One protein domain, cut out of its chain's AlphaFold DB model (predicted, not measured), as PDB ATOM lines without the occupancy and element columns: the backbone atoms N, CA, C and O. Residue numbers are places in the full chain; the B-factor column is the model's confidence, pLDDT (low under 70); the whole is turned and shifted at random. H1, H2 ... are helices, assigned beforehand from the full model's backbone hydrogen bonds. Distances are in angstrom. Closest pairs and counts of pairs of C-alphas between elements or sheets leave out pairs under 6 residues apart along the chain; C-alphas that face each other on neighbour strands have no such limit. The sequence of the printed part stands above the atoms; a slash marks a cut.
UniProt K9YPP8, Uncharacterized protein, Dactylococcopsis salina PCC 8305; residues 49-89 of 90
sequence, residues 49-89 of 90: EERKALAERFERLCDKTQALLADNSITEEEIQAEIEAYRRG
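What this domain is: This is residues 49 to 89 of the 90 residues of an uncharacterized protein of Dactylococcopsis salina PCC 8305 (UniProt K9YPP8). A long helix, H1, and a shorter one, H2, form an open L, joined end to end by an extended stretch, residues 71 to 75, with no packing between the two arms. The printed part has 41 residues, with two named helices in the order H1, H2 and no named strand; the class is all helix. It is extended, with a radius of gyration of the C-alphas of 16.9 A, and the C-alphas span 52 by 22 by 10 A.

How they stand to each other: H1, residues 49 to 70, and H2, residues 76 to 88, are apart, with no C-alpha of the one within 8 A of the other. A tight link of 5 residues joins them. In H1 and H2 every O i to N i+4 pair is within hydrogen-bond range.

Where its parts are: H1 measures 31.5 A from C-alpha 49 at (-54.450, -54.905, -28.329) to C-alpha 70 at (-39.088, -44.404, -2.872). H2 measures 18.3 A and ends with C-alpha 88 at (-54.162, -28.216, 16.456).

The domain as a whole: The two C-alphas farthest apart, those of Glu 49 and Arg 88, are 52.1 A apart. The printed part has no cut. Residues 49 to 89 stand free. The mean pLDDT of the printed part is 87.2; residues 70 to 71 are under 70.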
ATOM      1  N   GLU A  49     -55.821 -55.391 -28.220       78.25
ATOM      2  CA  GLU A  49     -54.450 -54.905 -28.329       78.25
ATOM      3  C   GLU A  49     -54.296 -53.454 -27.858       78.25
ATOM      4  O   GLU A  49     -53.362 -53.145 -27.118       78.25
ATOM      5  N   GLU A  50     -55.210 -52.552 -28.221       81.44
ATOM      6  CA  GLU A  50     -55.179 -51.155 -27.769       81.44
ATOM      7  C   GLU A  50     -55.470 -51.029 -26.271       81.44
ATOM      8  O   GLU A  50     -54.863 -50.204 -25.578       81.44
ATOM      9  N   ARG A  51     -56.379 -51.863 -25.748       84.88
ATOM     10  CA  ARG A  51     -56.653 -51.955 -24.307       84.88
ATOM     11  C   ARG A  51     -55.432 -52.463 -23.547       84.88
ATOM     12  O   ARG A  51     -55.062 -51.867 -22.537       84.88
ATOM     13  N   LYS A  52     -54.779 -53.507 -24.060       89.38
ATOM     14  CA  LYS A  52     -53.544 -54.058 -23.492       89.38
ATOM     15  C   LYS A  52     -52.412 -53.032 -23.510       89.38
ATOM     16  O   LYS A  52     -51.791 -52.795 -22.478       89.38
ATOM     17  N   ALA A  53     -52.199 -52.351 -24.636       92.06
ATOM     18  CA  ALA A  53     -51.179 -51.314 -24.753       92.06
ATOM     19  C   ALA A  53     -51.427 -50.140 -23.789       92.06
ATOM     20  O   ALA A  53     -50.481 -49.558 -23.259       92.06
ATOM     21  N   LEU A  54     -52.691 -49.783 -23.543       91.75
ATOM     22  CA  LEU A  54     -53.041 -48.757 -22.563       91.75
ATOM     23  C   LEU A  54     -52.772 -49.220 -21.124       91.75
ATOM     24  O   LEU A  54     -52.214 -48.446 -20.351       91.75
ATOM     25  N   ALA A  55     -53.130 -50.460 -20.784       93.44
ATOM     26  CA  ALA A  55     -52.859 -51.039 -19.470       93.44
ATOM     27  C   ALA A  55     -51.352 -51.084 -19.171       93.44
ATOM     28  O   ALA A  55     -50.926 -50.590 -18.132       93.44
ATOM     29  N   GLU A  56     -50.535 -51.546 -20.122       95.38
ATOM     30  CA  GLU A  56     -49.072 -51.577 -19.979       95.38
ATOM     31  C   GLU A  56     -48.471 -50.172 -19.792       95.38
ATOM     32  O   GLU A  56     -47.517 -49.978 -19.038       95.38
ATOM     33  N   ARG A  57     -49.018 -49.157 -20.476       95.00
ATOM     34  CA  ARG A  57     -48.583 -47.761 -20.296       95.00
ATOM     35  C   ARG A  57     -48.957 -47.219 -18.921       95.00
ATOM     36  O   ARG A  57     -48.172 -46.466 -18.351       95.00
ATOM     37  N   PHE A  58     -50.137 -47.574 -18.424       95.56
ATOM     38  CA  PHE A  58     -50.611 -47.157 -17.110       95.56
ATOM     39  C   PHE A  58     -49.785 -47.795 -15.988       95.56
ATOM     40  O   PHE A  58     -49.304 -47.077 -15.120       95.56
ATOM     41  N   GLU A  59     -49.531 -49.100 -16.065       96.06
ATOM     42  CA  GLU A  59     -48.686 -49.824 -15.108       96.06
ATOM     43  C   GLU A  59     -47.286 -49.196 -15.020       96.06
ATOM     44  O   GLU A  59     -46.856 -48.773 -13.949       96.06
ATOM     45  N   ARG A  60     -46.637 -48.954 -16.169       96.38
ATOM     46  CA  ARG A  60     -45.332 -48.267 -16.212       96.38
ATOM     47  C   ARG A  60     -45.358 -46.855 -15.635       96.38
ATOM     48  O   ARG A  60     -44.321 -46.372 -15.182       96.38
ATOM     49  N   LEU A  61     -46.480 -46.144 -15.744       95.12
ATOM     50  CA  LEU A  61     -46.613 -44.812 -15.160       95.12
ATOM     51  C   LEU A  61     -46.663 -44.914 -13.635       95.12
ATOM     52  O   LEU A  61     -45.917 -44.201 -12.969       95.12
ATOM     53  N   CYS A  62     -47.481 -45.824 -13.103       92.56
ATOM     54  CA  CYS A  62     -47.575 -46.083 -11.670       92.56
ATOM     55  C   CYS A  62     -46.220 -46.477 -11.077       92.56
ATOM     56  O   CYS A  62     -45.801 -45.852 -10.104       92.56
ATOM     57  N   ASP A  63     -45.502 -47.411 -11.706       92.06
ATOM     58  CA  ASP A  63     -44.176 -47.844 -11.246       92.06
ATOM     59  C   ASP A  63     -43.194 -46.673 -11.173       92.06
ATOM     60  O   ASP A  63     -42.495 -46.484 -10.177       92.06
ATOM     61  N   LYS A  64     -43.161 -45.832 -12.216       91.25
ATOM     62  CA  LYS A  64     -42.295 -44.646 -12.248       91.25
ATOM     63  C   LYS A  64     -42.666 -43.642 -11.166       91.25
ATOM     64  O   LYS A  64     -41.777 -43.095 -10.525       91.25
ATOM     65  N   THR A  65     -43.955 -43.384 -10.965       87.25
ATOM     66  CA  THR A  65     -44.422 -42.454  -9.932       87.25
ATOM     67  C   THR A  65     -44.098 -42.967  -8.532       87.25
ATOM     68  O   THR A  65     -43.652 -42.190  -7.694       87.25
ATOM     69  N   GLN A  66     -44.266 -44.262  -8.274       84.88
ATOM     70  CA  GLN A  66     -43.925 -44.861  -6.984       84.88
ATOM     71  C   GLN A  66     -42.413 -44.881  -6.744       84.88
ATOM     72  O   GLN A  66     -41.975 -44.595  -5.634       84.88
ATOM     73  N   ALA A  67     -41.609 -45.123  -7.782       85.81
ATOM     74  CA  ALA A  67     -40.155 -45.032  -7.691       85.81
ATOM     75  C   ALA A  67     -39.675 -43.615  -7.324       85.81
ATOM     76  O   ALA A  67     -38.723 -43.484  -6.565       85.81
ATOM     77  N   LEU A  68     -40.356 -42.556  -7.789       80.81
ATOM     78  CA  LEU A  68     -40.042 -41.178  -7.376       80.81
ATOM     79  C   LEU A  68     -40.262 -40.943  -5.874       80.81
ATOM     80  O   LEU A  68     -39.571 -40.123  -5.277       80.81
ATOM     81  N   LEU A  69     -41.227 -41.644  -5.275       71.88
ATOM     82  CA  LEU A  69     -41.515 -41.566  -3.842       71.88
ATOM     83  C   LEU A  69     -40.610 -42.476  -3.005       71.88
ATOM     84  O   LEU A  69     -40.488 -42.246  -1.809       71.88
ATOM     85  N   ALA A  70     -39.964 -43.484  -3.600       68.69
ATOM     86  CA  ALA A  70     -39.088 -44.404  -2.872       68.69
ATOM     87  C   ALA A  70     -37.854 -43.701  -2.276       68.69
ATOM     88  O   ALA A  70     -37.405 -44.081  -1.199       68.69
ATOM     89  N   ASP A  71     -37.350 -42.652  -2.935       66.94
ATOM     90  CA  ASP A  71     -36.205 -41.867  -2.449       66.94
ATOM     91  C   ASP A  71     -36.590 -40.834  -1.369       66.94
ATOM     92  O   ASP A  71     -35.721 -40.351  -0.650       66.94
ATOM     93  N   ASN A  72     -37.882 -40.513  -1.229       71.19
ATOM     94  CA  ASN A  72     -38.436 -39.620  -0.203       71.19
ATOM     95  C   ASN A  72     -39.705 -40.248   0.381       71.19
ATOM     96  O   ASN A  72     -40.803 -39.693   0.283       71.19
ATOM     97  N   SER A  73     -39.562 -41.455   0.933       74.19
ATOM     98  CA  SER A  73     -40.671 -42.114   1.608       74.19
ATOM     99  C   SER A  73     -41.093 -41.246   2.785       74.19
ATOM    100  O   SER A  73     -40.275 -40.992   3.671       74.19
ATOM    101  N   ILE A  74     -42.354 -40.822   2.795       81.12
ATOM    102  CA  ILE A  74     -42.934 -40.155   3.955       81.12
ATOM    103  C   ILE A  74     -42.767 -41.095   5.154       81.12
ATOM    104  O   ILE A  74     -43.195 -42.252   5.115       81.12
ATOM    105  N   THR A  75     -42.109 -40.595   6.190       84.75
ATOM    106  CA  THR A  75     -41.874 -41.319   7.437       84.75
ATOM    107  C   THR A  75     -43.125 -41.316   8.312       84.75
ATOM    108  O   THR A  75     -43.989 -40.443   8.194       84.75
ATOM    109  N   GLU A  76     -43.233 -42.285   9.220       89.12
ATOM    110  CA  GLU A  76     -44.344 -42.327  10.180       89.12
ATOM    111  C   GLU A  76     -44.338 -41.080  11.078       89.12
ATOM    112  O   GLU A  76     -45.389 -40.555  11.440       89.12
ATOM    113  N   GLU A  77     -43.150 -40.554  11.383       85.94
ATOM    114  CA  GLU A  77     -42.968 -39.317  12.134       85.94
ATOM    115  C   GLU A  77     -43.537 -38.095  11.398       85.94
ATOM    116  O   GLU A  77     -44.202 -37.266  12.020       85.94
ATOM    117  N   GLU A  78     -43.325 -37.985  10.085       86.88
ATOM    118  CA  GLU A  78     -43.902 -36.914   9.259       86.88
ATOM    119  C   GLU A  78     -45.426 -37.040   9.154       86.88
ATOM    120  O   GLU A  78     -46.136 -36.038   9.251       86.88
ATOM    121  N   ILE A  79     -45.946 -38.267   9.039       88.81
ATOM    122  CA  ILE A  79     -47.394 -38.533   9.052       88.81
ATOM    123  C   ILE A  79     -47.995 -38.095  10.387       88.81
ATOM    124  O   ILE A  79     -49.013 -37.402  10.422       88.81
ATOM    125  N   GLN A  80     -47.363 -38.475  11.496       92.12
ATOM    126  CA  GLN A  80     -47.840 -38.146  12.832       92.12
ATOM    127  C   GLN A  80     -47.767 -36.635  13.102       92.12
ATOM    128  O   GLN A  80     -48.703 -36.080  13.683       92.12
ATOM    129  N   ALA A  81     -46.711 -35.963  12.636       90.94
ATOM    130  CA  ALA A  81     -46.574 -34.513  12.737       90.94
ATOM    131  C   ALA A  81     -47.700 -33.777  11.989       90.94
ATOM    132  O   ALA A  81     -48.297 -32.854  12.546       90.94
ATOM    133  N   GLU A  82     -48.047 -34.228  10.781       90.69
ATOM    134  CA  GLU A  82     -49.143 -33.662   9.985       90.69
ATOM    135  C   GLU A  82     -50.511 -33.896  10.652       90.69
ATOM    136  O   GLU A  82     -51.337 -32.987  10.758       90.69
ATOM    137  N   ILE A  83     -50.747 -35.101  11.187       90.12
ATOM    138  CA  ILE A  83     -51.973 -35.422  11.935       90.12
ATOM    139  C   ILE A  83     -52.110 -34.524  13.172       90.12
ATOM    140  O   ILE A  83     -53.215 -34.095  13.515       90.12
ATOM    141  N   GLU A  84     -51.013 -34.248  13.872       92.81
ATOM    142  CA  GLU A  84     -51.012 -33.375  15.043       92.81
ATOM    143  C   GLU A  84     -51.219 -31.902  14.692       92.81
ATOM    144  O   GLU A  84     -51.985 -31.236  15.390       92.81
ATOM    145  N   ALA A  85     -50.602 -31.413  13.613       92.31
ATOM    146  CA  ALA A  85     -50.845 -30.075  13.074       92.31
ATOM    147  C   ALA A  85     -52.332 -29.892  12.732       92.31
ATOM    148  O   ALA A  85     -52.988 -28.987  13.256       92.31
ATOM    149  N   TYR A  86     -52.917 -30.856  12.010       91.12
ATOM    150  CA  TYR A  86     -54.343 -30.858  11.685       91.12
ATOM    151  C   TYR A  86     -55.235 -30.849  12.938       91.12
ATOM    152  O   TYR A  86     -56.240 -30.139  12.998       91.12
ATOM    153  N   ARG A  87     -54.869 -31.601  13.987       90.81
ATOM    154  CA  ARG A  87     -55.599 -31.603  15.272       90.81
ATOM    155  C   ARG A  87     -55.474 -30.286  16.041       90.81
ATOM    156  O   ARG A  87     -56.386 -29.959  16.800       90.81
ATOM    157  N   ARG A  88     -54.369 -29.554  15.878       92.00
ATOM    158  CA  ARG A  88     -54.162 -28.216  16.456       92.00
ATOM    159  C   ARG A  88     -54.796 -27.097  15.619       92.00
ATOM    160  O   ARG A  88     -54.934 -25.991  16.133       92.00
ATOM    161  N   GLY A  89     -55.244 -27.400  14.398       85.06
ATOM    162  CA  GLY A  89     -55.832 -26.434  13.468       85.06
ATOM    163  C   GLY A  89     -54.793 -25.555  12.768       85.06
ATOM    164  O   GLY A  89     -55.112 -24.412  12.437       85.06
TER     165      GLY A  89